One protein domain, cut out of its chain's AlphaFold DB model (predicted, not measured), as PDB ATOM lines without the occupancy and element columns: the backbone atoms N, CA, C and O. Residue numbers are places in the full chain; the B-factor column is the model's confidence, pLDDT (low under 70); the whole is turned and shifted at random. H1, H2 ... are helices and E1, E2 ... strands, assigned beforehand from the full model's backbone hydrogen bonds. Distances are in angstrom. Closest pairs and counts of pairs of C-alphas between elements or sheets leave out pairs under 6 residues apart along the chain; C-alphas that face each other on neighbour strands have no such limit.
ATOM      1  N   LYS A  75      33.127  -9.907 -54.116       78.31
ATOM      2  CA  LYS A  75      32.767 -11.253 -53.623       78.31
ATOM      3  C   LYS A  75      31.358 -11.327 -53.038       78.31
ATOM      4  O   LYS A  75      30.792 -12.411 -52.941       78.31
ATOM      5  N   THR A  76      30.796 -10.204 -52.585       81.50
ATOM      6  CA  THR A  76      29.435 -10.194 -52.019       81.50
ATOM      7  C   THR A  76      28.385 -10.153 -53.126       81.50
ATOM      8  O   THR A  76      27.397 -10.876 -53.039       81.50
ATOM      9  N   VAL A  77      28.622  -9.362 -54.178       86.38
ATOM     10  CA  VAL A  77      27.713  -9.273 -55.331       86.38
ATOM     11  C   VAL A  77      27.652 -10.605 -56.076       86.38
ATOM     12  O   VAL A  77      26.561 -11.099 -56.333       86.38
ATOM     13  N   GLU A  78      28.801 -11.232 -56.333       89.81
ATOM     14  CA  GLU A  78      28.875 -12.538 -57.004       89.81
ATOM     15  C   GLU A  78      28.057 -13.613 -56.272       89.81
ATOM     16  O   GLU A  78      27.270 -14.332 -56.885       89.81
ATOM     17  N   LYS A  79      28.168 -13.679 -54.939       90.56
ATOM     18  CA  LYS A  79      27.386 -14.626 -54.133       90.56
ATOM     19  C   LYS A  79      25.885 -14.352 -54.186       90.56
ATOM     20  O   LYS A  79      25.103 -15.296 -54.195       90.56
ATOM     21  N   LEU A  80      25.480 -13.083 -54.213       91.94
ATOM     22  CA  LEU A  80      24.067 -12.720 -54.328       91.94
ATOM     23  C   LEU A  80      23.505 -13.093 -55.706       91.94
ATOM     24  O   LEU A  80      22.393 -13.604 -55.788       91.94
ATOM     25  N   MET A  81      24.282 -12.882 -56.771       93.31
ATOM     26  CA  MET A  81      23.909 -13.306 -58.121       93.31
ATOM     27  C   MET A  81      23.792 -14.829 -58.208       93.31
ATOM     28  O   MET A  81      22.775 -15.328 -58.668       93.31
ATOM     29  N   SER A  82      24.751 -15.569 -57.646       95.06
ATOM     30  CA  SER A  82      24.679 -17.033 -57.584       95.06
ATOM     31  C   SER A  82      23.455 -17.534 -56.803       95.06
ATOM     32  O   SER A  82      22.850 -18.534 -57.186       95.06
ATOM     33  N   ALA A  83      23.057 -16.838 -55.735       95.88
ATOM     34  CA  ALA A  83      21.838 -17.154 -54.995       95.88
ATOM     35  C   ALA A  83      20.562 -16.912 -55.827       95.88
ATOM     36  O   ALA A  83      19.631 -17.713 -55.756       95.88
ATOM     37  N   LEU A  84      20.525 -15.846 -56.637       96.69
ATOM     38  CA  LEU A  84      19.429 -15.594 -57.580       96.69
ATOM     39  C   LEU A  84      19.365 -16.674 -58.664       96.69
ATOM     40  O   LEU A  84      18.291 -17.217 -58.904       96.69
ATOM     41  N   ASP A  85      20.500 -17.031 -59.264       97.62
ATOM     42  CA  ASP A  85      20.558 -18.076 -60.293       97.62
ATOM     43  C   ASP A  85      20.053 -19.419 -59.749       97.62
ATOM     44  O   ASP A  85      19.306 -20.130 -60.422       97.62
ATOM     45  N   ARG A  86      20.392 -19.743 -58.493       97.94
ATOM     46  CA  ARG A  86      19.914 -20.963 -57.833       97.94
ATOM     47  C   ARG A  86      18.395 -20.978 -57.645       97.94
ATOM     48  O   ARG A  86      17.778 -22.022 -57.825       97.94
ATOM     49  N   LEU A  87      17.790 -19.840 -57.298       98.06
ATOM     50  CA  LEU A  87      16.331 -19.714 -57.199       98.06
ATOM     51  C   LEU A  87      15.640 -19.887 -58.553       98.06
ATOM     52  O   LEU A  87      14.588 -20.512 -58.629       98.06
ATOM     53  N   GLU A  88      16.232 -19.348 -59.616       97.81
ATOM     54  CA  GLU A  88      15.694 -19.504 -60.967       97.81
ATOM     55  C   GLU A  88      15.808 -20.953 -61.460       97.81
ATOM     56  O   GLU A  88      14.892 -21.449 -62.113       97.81
ATOM     57  N   GLU A  89      16.869 -21.675 -61.086       98.25
ATOM     58  CA  GLU A  89      17.001 -23.109 -61.370       98.25
ATOM     59  C   GLU A  89      15.858 -23.928 -60.752       98.25
ATOM     60  O   GLU A  89      15.299 -24.810 -61.407       98.25
ATOM     61  N   PHE A  90      15.461 -23.609 -59.515       98.38
ATOM     62  CA  PHE A  90      14.390 -24.321 -58.816       98.38
ATOM     63  C   PHE A  90      13.052 -24.286 -59.543       98.38
ATOM     64  O   PHE A  90      12.287 -25.236 -59.427       98.38
ATOM     65  N   ARG A  91      12.769 -23.261 -60.353       97.38
ATOM     66  CA  ARG A  91      11.520 -23.189 -61.133       97.38
ATOM     67  C   ARG A  91      11.320 -24.366 -62.084       97.38
ATOM     68  O   ARG A  91      10.198 -24.608 -62.516       97.38
ATOM     69  N   PHE A  92      12.402 -25.048 -62.445       98.00
ATOM     70  CA  PHE A  92      12.386 -26.173 -63.371       98.00
ATOM     71  C   PHE A  92      12.381 -27.526 -62.661       98.00
ATOM     72  O   PHE A  92      12.434 -28.554 -63.333       98.00
ATOM     73  N   TYR A  93      12.353 -27.550 -61.326       98.31
ATOM     74  CA  TYR A  93      12.316 -28.801 -60.582       98.31
ATOM     75  C   TYR A  93      10.912 -29.391 -60.675       98.31
ATOM     76  O   TYR A  93       9.911 -28.727 -60.402       98.31
ATOM     77  N   GLU A  94      10.849 -30.651 -61.086       98.38
ATOM     78  CA  GLU A  94       9.613 -31.423 -61.107       98.38
ATOM     79  C   GLU A  94       9.360 -32.053 -59.730       98.38
ATOM     80  O   GLU A  94      10.203 -31.996 -58.831       98.38
ATOM     81  N   ALA A  95       8.182 -32.648 -59.540       98.25
ATOM     82  CA  ALA A  95       7.930 -33.444 -58.344       98.25
ATOM     83  C   ALA A  95       8.907 -34.632 -58.291       98.25
ATOM     84  O   ALA A  95       9.338 -35.131 -59.329       98.25
ATOM     85  N   ASP A  96       9.220 -35.089 -57.083       98.00
ATOM     86  CA  ASP A  96      10.209 -36.130 -56.800       98.00
ATOM     87  C   ASP A  96      11.637 -35.758 -57.249       98.00
ATOM     88  O   ASP A  96      12.446 -36.625 -57.579       98.00
ATOM     89  N   TRP A  97      11.981 -34.461 -57.258       97.31
ATOM     90  CA  TRP A  97      13.317 -33.980 -57.655       97.31
ATOM     91  C   TRP A  97      14.455 -34.529 -56.778       97.31
ATOM     92  O   TRP A  97      15.610 -34.542 -57.208       97.31
ATOM     93  N   ASP A  98      14.144 -34.981 -55.562       96.81
ATOM     94  CA  ASP A  98      15.089 -35.600 -54.634       96.81
ATOM     95  C   ASP A  98      15.049 -37.140 -54.635       96.81
ATOM     96  O   ASP A  98      15.911 -37.765 -54.014       96.81
ATOM     97  N   GLY A  99      14.094 -37.761 -55.337       98.06
ATOM     98  CA  GLY A  99      13.864 -39.209 -55.339       98.06
ATOM     99  C   GLY A  99      13.187 -39.759 -54.075       98.06
ATOM    100  O   GLY A  99      13.178 -40.980 -53.874       98.06
ATOM    101  N   TYR A 100      12.667 -38.889 -53.203       97.56
ATOM    102  CA  TYR A 100      11.986 -39.237 -51.951       97.56
ATOM    103  C   TYR A 100      10.570 -38.651 -51.851       97.56
ATOM    104  O   TYR A 100       9.994 -38.587 -50.763       97.56
ATOM    105  N   GLY A 101       9.975 -38.290 -52.985       97.81
ATOM    106  CA  GLY A 101       8.616 -37.781 -53.089       97.81
ATOM    107  C   GLY A 101       8.488 -36.290 -52.796       97.81
ATOM    108  O   GLY A 101       7.397 -35.869 -52.415       97.81
ATOM    109  N   ALA A 102       9.558 -35.501 -52.948       98.12
ATOM    110  CA  ALA A 102       9.469 -34.059 -52.758       98.12
ATOM    111  C   ALA A 102       8.459 -33.397 -53.710       98.12
ATOM    112  O   ALA A 102       8.292 -33.789 -54.865       98.12
ATOM    113  N   GLU A 103       7.792 -32.352 -53.242       98.38
ATOM    114  CA  GLU A 103       6.902 -31.537 -54.053       98.38
ATOM    115  C   GLU A 103       7.705 -30.584 -54.951       98.38
ATOM    116  O   GLU A 103       8.802 -30.122 -54.610       98.38
ATOM    117  N   ALA A 104       7.149 -30.293 -56.129       98.31
ATOM    118  CA  ALA A 104       7.702 -29.275 -57.010       98.31
ATOM    119  C   ALA A 104       7.496 -27.883 -56.384       98.31
ATOM    120  O   ALA A 104       6.400 -27.595 -55.891       98.31
ATOM    121  N   PRO A 105       8.494 -26.989 -56.438       98.12
ATOM    122  CA  PRO A 105       8.339 -25.638 -55.925       98.12
ATOM    123  C   PRO A 105       7.291 -24.848 -56.710       98.12
ATOM    124  O   PRO A 105       7.199 -24.921 -57.938       98.12
ATOM    125  N   THR A 106       6.515 -24.029 -56.004       97.75
ATOM    126  CA  THR A 106       5.522 -23.158 -56.646       97.75
ATOM    127  C   THR A 106       6.156 -21.858 -57.133       97.75
ATOM    128  O   THR A 106       7.040 -21.298 -56.480       97.75
ATOM    129  N   SER A 107       5.662 -21.311 -58.249       97.12
ATOM    130  CA  SER A 107       6.145 -20.020 -58.762       97.12
ATOM    131  C   SER A 107       5.979 -18.897 -57.738       97.12
ATOM    132  O   SER A 107       6.890 -18.094 -57.582       97.12
ATOM    133  N   THR A 108       4.866 -18.884 -56.996       96.50
ATOM    134  CA  THR A 108       4.589 -17.891 -55.949       96.50
ATOM    135  C   THR A 108       5.658 -17.898 -54.856       96.50
ATOM    136  O   THR A 108       6.141 -16.833 -54.471       96.50
ATOM    137  N   ALA A 109       6.064 -19.082 -54.388       97.31
ATOM    138  CA  ALA A 109       7.096 -19.212 -53.365       97.31
ATOM    139  C   ALA A 109       8.480 -18.778 -53.886       97.31
ATOM    140  O   ALA A 109       9.184 -18.026 -53.207       97.31
ATOM    141  N   ILE A 110       8.851 -19.169 -55.118       98.25
ATOM    142  CA  ILE A 110      10.098 -18.697 -55.751       98.25
ATOM    143  C   ILE A 110      10.084 -17.170 -55.912       98.25
ATOM    144  O   ILE A 110      11.061 -16.504 -55.569       98.25
ATOM    145  N   ASP A 111       8.983 -16.595 -56.402       97.00
ATOM    146  CA  ASP A 111       8.855 -15.152 -56.630       97.00
ATOM    147  C   ASP A 111       8.993 -14.366 -55.322       97.00
ATOM    148  O   ASP A 111       9.683 -13.342 -55.282       97.00
ATOM    149  N   ALA A 112       8.399 -14.867 -54.234       95.88
ATOM    150  CA  ALA A 112       8.548 -14.294 -52.902       95.88
ATOM    151  C   ALA A 112      10.008 -14.330 -52.423       95.88
ATOM    152  O   ALA A 112      10.537 -13.308 -51.972       95.88
ATOM    153  N   ALA A 113      10.682 -15.470 -52.589       96.94
ATOM    154  CA  ALA A 113      12.086 -15.640 -52.237       96.94
ATOM    155  C   ALA A 113      12.996 -14.686 -53.042       96.94
ATOM    156  O   ALA A 113      13.830 -13.979 -52.470       96.94
ATOM    157  N   VAL A 114      12.795 -14.583 -54.360       96.62
ATOM    158  CA  VAL A 114      13.533 -13.656 -55.239       96.62
ATOM    159  C   VAL A 114      13.291 -12.202 -54.834       96.62
ATOM    160  O   VAL A 114      14.236 -11.414 -54.730       96.62
ATOM    161  N   ALA A 115      12.035 -11.828 -54.575       94.44
ATOM    162  CA  ALA A 115      11.679 -10.480 -54.148       94.44
ATOM    163  C   ALA A 115      12.321 -10.116 -52.803       94.44
ATOM    164  O   ALA A 115      12.755  -8.976 -52.621       94.44
ATOM    165  N   PHE A 116      12.412 -11.068 -51.874       93.38
ATOM    166  CA  PHE A 116      13.112 -10.887 -50.607       93.38
ATOM    167  C   PHE A 116      14.619 -10.721 -50.815       93.38
ATOM    168  O   PHE A 116      15.212  -9.765 -50.310       93.38
ATOM    169  N   LEU A 117      15.235 -11.596 -51.615       93.38
ATOM    170  CA  LEU A 117      16.673 -11.587 -51.879       93.38
ATOM    171  C   LEU A 117      17.130 -10.269 -52.527       93.38
ATOM    172  O   LEU A 117      18.156  -9.711 -52.143       93.38
ATOM    173  N   ARG A 118      16.325  -9.704 -53.438       92.44
ATOM    174  CA  ARG A 118      16.576  -8.387 -54.060       92.44
ATOM    175  C   ARG A 118      16.488  -7.210 -53.084       92.44
ATOM    176  O   ARG A 118      17.046  -6.151 -53.361       92.44
ATOM    177  N   LYS A 119      15.788  -7.376 -51.960       90.31
ATOM    178  CA  LYS A 119      15.644  -6.360 -50.906       90.31
ATOM    179  C   LYS A 119      16.710  -6.482 -49.814       90.31
ATOM    180  O   LYS A 119      16.700  -5.662 -48.893       90.31
ATOM    181  N   LEU A 120      17.611  -7.469 -49.895       87.31
ATOM    182  CA  LEU A 120      18.701  -7.603 -48.933       87.31
ATOM    183  C   LEU A 120      19.552  -6.327 -48.911       87.31
ATOM    184  O   LEU A 120      20.034  -5.895 -49.963       87.31
ATOM    185  N   PRO A 121      19.783  -5.724 -47.731       84.50
ATOM    186  CA  PRO A 121      20.609  -4.530 -47.658       84.50
ATOM    187  C   PRO A 121      22.048  -4.810 -48.094       84.50
ATOM    188  O   PRO A 121      22.612  -5.874 -47.818       84.50
ATOM    189  N   LEU A 122      22.666  -3.820 -48.742       80.50
ATOM    190  CA  LEU A 122      24.068  -3.896 -49.145       80.50
ATOM    191  C   LEU A 122      24.957  -4.198 -47.932       80.50
ATOM    192  O   LEU A 122      24.818  -3.596 -46.869       80.50
ATOM    193  N   GLY A 123      25.872  -5.151 -48.096       80.62
ATOM    194  CA  GLY A 123      26.743  -5.623 -47.018       80.62
ATOM    195  C   GLY A 123      26.159  -6.765 -46.182       80.62
ATOM    196  O   GLY A 123      26.915  -7.407 -45.447       80.62
ATOM    197  N   CYS A 124      24.877  -7.116 -46.333       83.06
ATOM    198  CA  CYS A 124      24.377  -8.383 -45.805       83.06
ATOM    199  C   CYS A 124      25.111  -9.543 -46.503       83.06
ATOM    200  O   CYS A 124      25.335  -9.497 -47.716       83.06
ATOM    201  N   PRO A 125      25.590 -10.568 -45.781       87.00
ATOM    202  CA  PRO A 125      26.064 -11.782 -46.436       87.00
ATOM    203  C   PRO A 125      24.916 -12.451 -47.192       87.00
ATOM    204  O   PRO A 125      23.781 -12.498 -46.712       87.00
ATOM    205  N   ALA A 126      25.233 -12.962 -48.379       91.44
ATOM    206  CA  ALA A 126      24.291 -13.754 -49.152       91.44
ATOM    207  C   ALA A 126      23.892 -15.004 -48.344       91.44
ATOM    208  O   ALA A 126      24.777 -15.625 -47.738       91.44
ATOM    209  N   PRO A 127      22.597 -15.356 -48.305       95.00
ATOM    210  CA  PRO A 127      22.164 -16.613 -47.721       95.00
ATOM    211  C   PRO A 127      22.667 -17.794 -48.544       95.00
ATOM    212  O   PRO A 127      22.940 -17.683 -49.742       95.00
ATOM    213  N   HIS A 128      22.723 -18.948 -47.897       96.00
ATOM    214  CA  HIS A 128      22.674 -20.215 -48.604       96.00
ATOM    215  C   HIS A 128      21.228 -20.504 -48.994       96.00
ATOM    216  O   HIS A 128      20.320 -20.296 -48.191       96.00
ATOM    217  N   ILE A 129      21.026 -20.977 -50.221       97.44
ATOM    218  CA  ILE A 129      19.703 -21.248 -50.781       97.44
ATOM    219  C   ILE A 129      19.526 -22.759 -50.932       97.44
ATOM    220  O   ILE A 129      20.402 -23.435 -51.476       97.44
ATOM    221  N   SER A 130      18.389 -23.281 -50.482       97.62
ATOM    222  CA  SER A 130      17.961 -24.668 -50.672       97.62
ATOM    223  C   SER A 130      16.459 -24.732 -50.970       97.62
ATOM    224  O   SER A 130      15.767 -23.716 -50.922       97.62
ATOM    225  N   LEU A 131      15.962 -25.932 -51.262       97.81
ATOM    226  CA  LEU A 131      14.543 -26.278 -51.219       97.81
ATOM    227  C   LEU A 131      14.296 -27.253 -50.071       97.81
ATOM    228  O   LEU A 131      15.155 -28.090 -49.774       97.81
ATOM    229  N   LYS A 132      13.127 -27.145 -49.446       97.88
ATOM    230  CA  LYS A 132      12.583 -28.178 -48.565       97.88
ATOM    231  C   LYS A 132      11.825 -29.244 -49.384       97.88
ATOM    232  O   LYS A 132      11.467 -28.986 -50.535       97.88
ATOM    233  N   PRO A 133      11.536 -30.427 -48.804       97.88
ATOM    234  CA  PRO A 133      10.767 -31.475 -49.483       97.88
ATOM    235  C   PRO A 133       9.341 -31.079 -49.884       97.88
ATOM    236  O   PRO A 133       8.771 -31.717 -50.751       97.88
ATOM    237  N   ASP A 134       8.751 -30.049 -49.287       97.69
ATOM    238  CA  ASP A 134       7.436 -29.504 -49.665       97.69
ATOM    239  C   ASP A 134       7.525 -28.442 -50.783       97.69
ATOM    240  O   ASP A 134       6.551 -27.757 -51.085       97.69
ATOM    241  N   GLY A 135       8.695 -28.284 -51.410       97.56
ATOM    242  CA  GLY A 135       8.903 -27.334 -52.500       97.56
ATOM    243  C   GLY A 135       9.061 -25.880 -52.041       97.56
ATOM    244  O   GLY A 135       9.157 -24.982 -52.879       97.56
ATOM    245  N   GLU A 136       9.123 -25.606 -50.738       98.25
ATOM    246  CA  GLU A 136       9.338 -24.244 -50.253       98.25
ATOM    247  C   GLU A 136      10.828 -23.856 -50.315       98.25
ATOM    248  O   GLU A 136      11.695 -24.609 -49.844       98.25
ATOM    249  N   PRO A 137      11.171 -22.675 -50.866       98.31
ATOM    250  CA  PRO A 137      12.522 -22.133 -50.798       98.31
ATOM    251  C   PRO A 137      12.945 -21.850 -49.369       98.31
ATOM    252  O   PRO A 137      12.222 -21.207 -48.610       98.31
ATOM    253  N   LEU A 138      14.166 -22.264 -49.060       97.94
ATOM    254  CA  LEU A 138      14.813 -22.087 -47.775       97.94
ATOM    255  C   LEU A 138      16.060 -21.222 -47.943       97.94
ATOM    256  O   LEU A 138      16.990 -21.578 -48.673       97.94
ATOM    257  N   PHE A 139      16.103 -20.107 -47.226       97.25
ATOM    258  CA  PHE A 139      17.308 -19.319 -47.015       97.25
ATOM    259  C   PHE A 139      17.852 -19.635 -45.642       97.25
ATOM    260  O   PHE A 139      17.118 -19.593 -44.660       97.25
ATOM    261  N   TYR A 140      19.154 -19.868 -45.551       95.50
ATOM    262  CA  TYR A 140      19.782 -19.950 -44.250       95.50
ATOM    263  C   TYR A 140      21.114 -19.222 -44.179       95.50
ATOM    264  O   TYR A 140      21.888 -19.140 -45.138       95.50
ATOM    265  N   TRP A 141      21.394 -18.711 -42.987       93.38
ATOM    266  CA  TRP A 141      22.686 -18.173 -42.608       93.38
ATOM    267  C   TRP A 141      23.214 -18.968 -41.429       93.38
ATOM    268  O   TRP A 141      22.485 -19.284 -40.492       93.38
ATOM    269  N   LYS A 142      24.507 -19.272 -41.463       90.88
ATOM    270  CA  LYS A 142      25.191 -19.933 -40.362       90.88
ATOM    271  C   LYS A 142      26.512 -19.231 -40.096       90.88
ATOM    272  O   LYS A 142      27.341 -19.091 -40.992       90.88
ATOM    273  N   SER A 143      26.698 -18.797 -38.860       86.62
ATOM    274  CA  SER A 143      27.932 -18.198 -38.342       86.62
ATOM    275  C   SER A 143      28.186 -18.738 -36.935       86.62
ATOM    276  O   SER A 143      27.302 -19.370 -36.376       86.62
ATOM    277  N   SER A 144      29.377 -18.549 -36.366       82.44
ATOM    278  CA  SER A 144      29.841 -19.131 -35.092       82.44
ATOM    279  C   SER A 144      28.801 -19.095 -33.951       82.44
ATOM    280  O   SER A 144      28.773 -18.165 -33.149       82.44
ATOM    281  N   GLY A 145      27.959 -20.131 -33.874       84.19
ATOM    282  CA  GLY A 145      26.886 -20.289 -32.889       84.19
ATOM    283  C   GLY A 145      25.525 -19.688 -33.262       84.19
ATOM    284  O   GLY A 145      24.584 -19.912 -32.517       84.19
ATOM    285  N   CYS A 146      25.393 -18.966 -34.378       89.06
ATOM    286  CA  CYS A 146      24.116 -18.441 -34.858       89.06
ATOM    287  C   CYS A 146      23.657 -19.156 -36.134       89.06
ATOM    288  O   CYS A 146      24.430 -19.318 -37.086       89.06
ATOM    289  N   TYR A 147      22.392 -19.552 -36.149       92.19
ATOM    290  CA  TYR A 147      21.690 -20.101 -37.293       92.19
ATOM    291  C   TYR A 147      20.411 -19.298 -37.519       92.19
ATOM    292  O   TYR A 147      19.694 -18.971 -36.576       92.19
ATOM    293  N   ILE A 148      20.159 -18.940 -38.772       93.06
ATOM    294  CA  ILE A 148      18.926 -18.289 -39.197       93.06
ATOM    295  C   ILE A 148      18.393 -19.100 -40.362       93.06
ATOM    296  O   ILE A 148      19.137 -19.347 -41.307       93.06
ATOM    297  N   ASP A 149      17.126 -19.462 -40.283       95.19
ATOM    298  CA  ASP A 149      16.334 -20.130 -41.302       95.19
ATOM    299  C   ASP A 149      15.203 -19.186 -41.705       95.19
ATOM    300  O   ASP A 149      14.592 -18.544 -40.849       95.19
ATOM    301  N   LEU A 150      14.950 -19.065 -42.998       96.19
ATOM    302  CA  LEU A 150      13.836 -18.315 -43.541       96.19
ATOM    303  C   LEU A 150      13.249 -19.096 -44.709       96.19
ATOM    304  O   LEU A 150      13.916 -19.313 -45.718       96.19
ATOM    305  N   THR A 151      11.985 -19.469 -44.581       97.81
ATOM    306  CA  THR A 151      11.263 -20.272 -45.563       97.81
ATOM    307  C   THR A 151      10.118 -19.467 -46.178       97.81
ATOM    308  O   THR A 151       9.492 -18.658 -45.490       97.81
ATOM    309  N   PHE A 152       9.846 -19.673 -47.469       97.62
ATOM    310  CA  PHE A 152       8.806 -18.964 -48.223       97.62
ATOM    311  C   PHE A 152       7.694 -19.916 -48.661       97.62
ATOM    312  O   PHE A 152       7.933 -20.831 -49.447       97.62
ATOM    313  N   GLY A 153       6.478 -19.664 -48.181       96.62
ATOM    314  CA  GLY A 153       5.307 -20.483 -48.462       96.62
ATOM    315  C   GLY A 153       4.605 -20.127 -49.781       96.62
ATOM    316  O   GLY A 153       4.726 -19.005 -50.293       96.62
ATOM    317  N   PRO A 154       3.814 -21.061 -50.343       95.69
ATOM    318  CA  PRO A 154       3.066 -20.859 -51.589       95.69
ATOM    319  C   PRO A 154       1.902 -19.865 -51.454       95.69
ATOM    320  O   PRO A 154       1.387 -19.373 -52.458       95.69
ATOM    321  N   ASP A 155       1.481 -19.553 -50.228       95.50
ATOM    322  CA  ASP A 155       0.411 -18.605 -49.901       95.50
ATOM    323  C   ASP A 155       0.903 -17.149 -49.792       95.50
ATOM    324  O   ASP A 155       0.139 -16.245 -49.446       95.50
ATOM    325  N   GLY A 156       2.179 -16.909 -50.107       92.06
ATOM    326  CA  GLY A 156       2.796 -15.594 -49.995       92.06
ATOM    327  C   GLY A 156       3.129 -15.211 -48.555       92.06
ATOM    328  O   GLY A 156       3.344 -14.024 -48.287       92.06
ATOM    329  N   THR A 157       3.188 -16.177 -47.639       94.81
ATOM    330  CA  THR A 157       3.752 -15.992 -46.304       94.81
ATOM    331  C   THR A 157       5.201 -16.474 -46.230       94.81
ATOM    332  O   THR A 157       5.732 -17.106 -47.144       94.81
ATOM    333  N   MET A 158       5.884 -16.095 -45.160       95.25
ATOM    334  CA  MET A 158       7.210 -16.562 -44.805       95.25
ATOM    335  C   MET A 158       7.238 -16.940 -43.329       95.25
ATOM    336  O   MET A 158       6.489 -16.392 -42.513       95.25
ATOM    337  N   SER A 159       8.155 -17.833 -43.003       94.44
ATOM    338  CA  SER A 159       8.428 -18.273 -41.642       94.44
ATOM    339  C   SER A 159       9.916 -18.156 -41.386       94.44
ATOM    340  O   SER A 159      10.708 -18.425 -42.287       94.44
ATOM    341  N   TYR A 160      10.310 -17.766 -40.180       93.94
ATOM    342  CA  TYR A 160      11.718 -17.741 -39.807       93.94
ATOM    343  C   TYR A 160      11.967 -18.472 -38.498       93.94
ATOM    344  O   TYR A 160      11.137 -18.455 -37.590       93.94
ATOM    345  N   LEU A 161      13.162 -19.039 -38.389       93.19
ATOM    346  CA  LEU A 161      13.717 -19.564 -37.154       93.19
ATOM    347  C   LEU A 161      15.088 -18.942 -36.929       93.19
ATOM    348  O   LEU A 161      15.892 -18.783 -37.844       93.19
ATOM    349  N   VAL A 162      15.359 -18.590 -35.687       91.44
ATOM    350  CA  VAL A 162      16.616 -18.016 -35.251       91.44
ATOM    351  C   VAL A 162      17.095 -18.789 -34.038       91.44
ATOM    352  O   VAL A 162      16.425 -18.838 -33.010       91.44
ATOM    353  N   GLU A 163      18.310 -19.307 -34.135       91.06
ATOM    354  CA  GLU A 163      19.028 -19.939 -33.041       91.06
ATOM    355  C   GLU A 163      20.332 -19.172 -32.804       91.06
ATOM    356  O   GLU A 163      21.096 -18.901 -33.733       91.06
ATOM    357  N   SER A 164      20.602 -18.767 -31.564       88.50
ATOM    358  CA  SER A 164      21.882 -18.153 -31.200       88.50
ATOM    359  C   SER A 164      22.185 -18.362 -29.712       88.50
ATOM    360  O   SER A 164      21.300 -18.727 -28.949       88.50
ATOM    361  N   PRO A 165      23.402 -18.082 -29.223       86.19
ATOM    362  CA  PRO A 165      23.665 -18.129 -27.788       86.19
ATOM    363  C   PRO A 165      23.069 -16.915 -27.057       86.19
ATOM    364  O   PRO A 165      22.834 -16.968 -25.854       86.19
ATOM    365  N   ALA A 166      22.866 -15.802 -27.774       82.19
ATOM    366  CA  ALA A 166      22.379 -14.536 -27.223       82.19
ATOM    367  C   ALA A 166      20.847 -14.480 -27.116       82.19
ATOM    368  O   ALA A 166      20.311 -13.800 -26.243       82.19
ATOM    369  N   LEU A 167      20.156 -15.189 -28.004       74.38
ATOM    370  CA  LEU A 167      18.713 -15.372 -28.000       74.38
ATOM    371  C   LEU A 167      18.429 -16.864 -27.956       74.38
ATOM    372  O   LEU A 167      18.880 -17.580 -28.845       74.38
ATOM    373  N   ALA A 168      17.643 -17.305 -26.971       79.88
ATOM    374  CA  ALA A 168      17.000 -18.610 -27.055       79.88
ATOM    375  C   ALA A 168      16.279 -18.745 -28.406       79.88
ATOM    376  O   ALA A 168      15.868 -17.737 -28.987       79.88
ATOM    377  N   GLU A 169      16.150 -19.982 -28.880       88.06
ATOM    378  CA  GLU A 169      15.465 -20.300 -30.131       88.06
ATOM    379  C   GLU A 169      14.142 -19.529 -30.240       88.06
ATOM    380  O   GLU A 169      13.297 -19.569 -29.341       88.06
ATOM    381  N   THR A 170      13.999 -18.757 -31.315       89.69
ATOM    382  CA  THR A 170      12.827 -17.921 -31.559       89.69
ATOM    383  C   THR A 170      12.454 -17.982 -33.027       89.69
ATOM    384  O   THR A 170      13.321 -18.011 -33.897       89.69
ATOM    385  N   GLY A 171      11.160 -17.996 -33.304       89.81
ATOM    386  CA  GLY A 171      10.645 -18.056 -34.656       89.81
ATOM    387  C   GLY A 171       9.232 -17.515 -34.724       89.81
ATOM    388  O   GLY A 171       8.552 -17.368 -33.705       89.81
ATOM    389  N   GLU A 172       8.822 -17.200 -35.939       90.88
ATOM    390  CA  GLU A 172       7.471 -16.768 -36.262       90.88
ATOM    391  C   GLU A 172       7.100 -17.351 -37.628       90.88
ATOM    392  O   GLU A 172       7.952 -17.497 -38.508       90.88
ATOM    393  N   GLU A 173       5.831 -17.711 -37.783       93.56
ATOM    394  CA  GLU A 173       5.286 -18.347 -38.979       93.56
ATOM    395  C   GLU A 173       4.121 -17.528 -39.534       93.56
ATOM    396  O   GLU A 173       3.457 -16.788 -38.804       93.56
ATOM    397  N   GLY A 174       3.845 -17.681 -40.831       92.94
ATOM    398  CA  GLY A 174       2.686 -17.051 -41.467       92.94
ATOM    399  C   GLY A 174       2.818 -15.534 -41.637       92.94
ATOM    400  O   GLY A 174       1.814 -14.829 -41.757       92.94
ATOM    401  N   ILE A 175       4.045 -15.006 -41.657       91.94
ATOM    402  CA  ILE A 175       4.295 -13.578 -41.862       91.94
ATOM    403  C   ILE A 175       4.057 -13.260 -43.336       91.94
ATOM    404  O   ILE A 175       4.705 -13.860 -44.188       91.94
ATOM    405  N   PRO A 176       3.208 -12.290 -43.701       92.19
ATOM    406  CA  PRO A 176       3.063 -11.907 -45.100       92.19
ATOM    407  C   PRO A 176       4.408 -11.463 -45.694       92.19
ATOM    408  O   PRO A 176       5.080 -10.595 -45.143       92.19
ATOM    409  N   THR A 177       4.782 -11.980 -46.863       88.69
ATOM    410  CA  THR A 177       6.023 -11.593 -47.576       88.69
ATOM    411  C   THR A 177       6.035 -10.122 -48.009       88.69
ATOM    412  O   THR A 177       7.084  -9.539 -48.298       88.69
ATOM    413  N   SER A 178       4.857  -9.495 -48.034       85.00
ATOM    414  CA  SER A 178       4.663  -8.064 -48.254       85.00
ATOM    415  C   SER A 178       4.905  -7.213 -47.005       85.00
ATOM    416  O   SER A 178       5.097  -6.001 -47.133       85.00
ATOM    417  N   ALA A 179       4.901  -7.811 -45.808       80.38
ATOM    418  CA  ALA A 179       5.129  -7.093 -44.566       80.38
ATOM    419  C   ALA A 179       6.541  -6.485 -44.561       80.38
ATOM    420  O   ALA A 179       7.483  -7.062 -45.116       80.38
ATOM    421  N   PRO A 180       6.725  -5.296 -43.960       63.34
ATOM    422  CA  PRO A 180       8.034  -4.678 -43.893       63.34
ATOM    423  C   PRO A 180       8.975  -5.582 -43.096       63.34
ATOM    424  O   PRO A 180       8.932  -5.614 -41.872       63.34
ATOM    425  N   ALA A 181       9.907  -6.234 -43.791       62.91
ATOM    426  CA  ALA A 181      10.967  -7.043 -43.194       62.91
ATOM    427  C   ALA A 181      11.930  -6.232 -42.302       62.91
ATOM    428  O   ALA A 181      12.961  -6.738 -41.887       62.91
ATOM    429  N   ARG A 182      11.639  -4.959 -42.001       62.94
ATOM    430  CA  ARG A 182      12.520  -4.051 -41.259       62.94
ATOM    431  C   ARG A 182      12.871  -4.596 -39.873       62.94
ATOM    432  O   ARG A 182      14.025  -4.473 -39.467       62.94
ATOM    433  N   ASP A 183      11.921  -5.236 -39.198       68.00
ATOM    434  CA  ASP A 183      12.171  -5.858 -37.894       68.00
ATOM    435  C   ASP A 183      12.959  -7.164 -38.035       68.00
ATOM    436  O   ASP A 183      13.925  -7.371 -37.301       68.00
ATOM    437  N   LEU A 184      12.667  -7.967 -39.065       72.50
ATOM    438  CA  LEU A 184      13.438  -9.166 -39.403       72.50
ATOM    439  C   LEU A 184      14.895  -8.832 -39.761       72.50
ATOM    440  O   LEU A 184      15.818  -9.503 -39.307       72.50
ATOM    441  N   TRP A 185      15.134  -7.752 -40.506       74.12
ATOM    442  CA  TRP A 185      16.480  -7.297 -40.847       74.12
ATOM    443  C   TRP A 185      17.259  -6.874 -39.619       74.12
ATOM    444  O   TRP A 185      18.412  -7.266 -39.473       74.12
ATOM    445  N   ASN A 186      16.644  -6.109 -38.717       70.75
ATOM    446  CA  ASN A 186      17.291  -5.737 -37.463       70.75
ATOM    447  C   ASN A 186      17.679  -6.980 -36.653       70.75
ATOM    448  O   ASN A 186      18.756  -6.995 -36.058       70.75
ATOM    449  N   THR A 187      16.847  -8.020 -36.667       69.75
ATOM    450  CA  THR A 187      17.152  -9.318 -36.057       69.75
ATOM    451  C   THR A 187      18.337  -9.992 -36.753       69.75
ATOM    452  O   THR A 187      19.339 -10.265 -36.099       69.75
ATOM    453  N   ILE A 188      18.309 -10.149 -38.080       71.44
ATOM    454  CA  ILE A 188      19.408 -10.748 -38.858       71.44
ATOM    455  C   ILE A 188      20.729  -9.991 -38.631       71.44
ATOM    456  O   ILE A 188      21.751 -10.600 -38.319       71.44
ATOM    457  N   PHE A 189      20.719  -8.658 -38.712       73.88
ATOM    458  CA  PHE A 189      21.912  -7.825 -38.521       73.88
ATOM    459  C   PHE A 189      22.473  -7.875 -37.101       73.88
ATOM    460  O   PHE A 189      23.687  -7.798 -36.934       73.88
ATOM    461  N   ARG A 190      21.620  -7.971 -36.076       72.31
ATOM    462  CA  ARG A 190      22.075  -8.047 -34.677       72.31
ATOM    463  C   ARG A 190      22.697  -9.393 -34.339       72.31
ATOM    464  O   ARG A 190      23.566  -9.450 -33.475       72.31
ATOM    465  N   LEU A 191      22.223 -10.456 -34.976       68.81
ATOM    466  CA  LEU A 191      22.573 -11.829 -34.618       68.81
ATOM    467  C   LEU A 191      23.704 -12.403 -35.435       68.81
ATOM    468  O   LEU A 191      24.366 -13.342 -35.005       68.81
ATOM    469  N   MET A 192      23.958 -11.806 -36.585       69.38
ATOM    470  CA  MET A 192      25.152 -12.061 -37.355       69.38
ATOM    471  C   MET A 192      26.247 -11.212 -36.722       69.38
ATOM    472  O   MET A 192      26.259  -9.998 -36.958       69.38
TER     473      MET A 192
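AT A GLANCE: This is residues 75 to 192 of the 203 residues of an uncharacterized protein of Dechloromonas sp (UniProt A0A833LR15). A twisted sheet of five strands forms a wall, with three helices over one face and no named helix over the other. H1 and H2 lie side by side as a helical hairpin over E1 to E3, while H3, at the end of the printed part, covers another part of the same face, over E3 and E4. The 118 printed residues hold three named helices and five named strands, in the order H1 H2 E1 E2 E3 E4 E5 H3, and the class is mixed, helices and strands. The sheet's order is E1 E2 E3 E4 E5, all antiparallel. The whole is compact, with a radius of gyration of the C-alphas of 14.0 A and spans of 39 by 30 by 28 A.

IN THESE COORDINATES: H1, residues 75 to 90, begins at C-alpha 75 (32.767, -11.253, -53.623) and is 23.1 A long. H2 is residues 107 to 118, 16.3 A. E1 is residues 128 to 131, E2 residues 137 to 143, 20.2 A, and E3 residues 146 to 152, 20.3 A. E4 is residues 157 to 163, 20.6 A, and E5 residues 170 to 176, 17.7 A. H3, residues 182 to 191, ends at C-alpha 191 (22.573, -11.829, -34.618).

HOW THE PARTS SIT: The strands form a meander, each the antiparallel neighbour of the one before, with E1 and E5 as edge strands. Within hydrogen-bond range are N 130 and O 138 of E1 and E2, 2.9 A, N 141 and O 148 of E2 and E3, 2.9 A, N 149 and O 161 of E3 and E4, 2.8 A, and N 162 and O 170 of E4 and E5, 2.8 A. The helices and sheet make two layers, with H1, H2 and H3 on the same face. H1 runs along the strands over E1 at a height over the sheet of 9.0 A; the closest C-alphas of the two are those of Ala 83 and Ile 129, 6.3 A apart. H2 runs along the strands over E3 at a height of 8.1 A, with the C-alphas of Ala 109 and Phe 152 closest, 5.4 A. H1 and H2 touch at a shallow tilt of 5 degrees, opposite ways, with the C-alphas of Leu 87 and Ile 110 closest, 6.5 A. H3 runs along the strands at a height of 10.3 A, over E3 and only just over E4, on which 3 of its C-alphas fall; the C-alphas of Cys 146 and Leu 191 are the closest of E3 and H3, 6.8 A. H3 is apart from H1 and H2. Every O i to N i+4 pair is within hydrogen-bond range in H2 and H3, and 11 of 12 in H1.

THE WHOLE: The C-alphas farthest apart are those of Glu 94 and Ala 166, 40.0 A. The printed part has no cut. The link from H1 to H2, residues 91 to 106, is long. The mean pLDDT of the printed part is 90.5; residues 180 to 183, 187 and 191 to 192 are under 70.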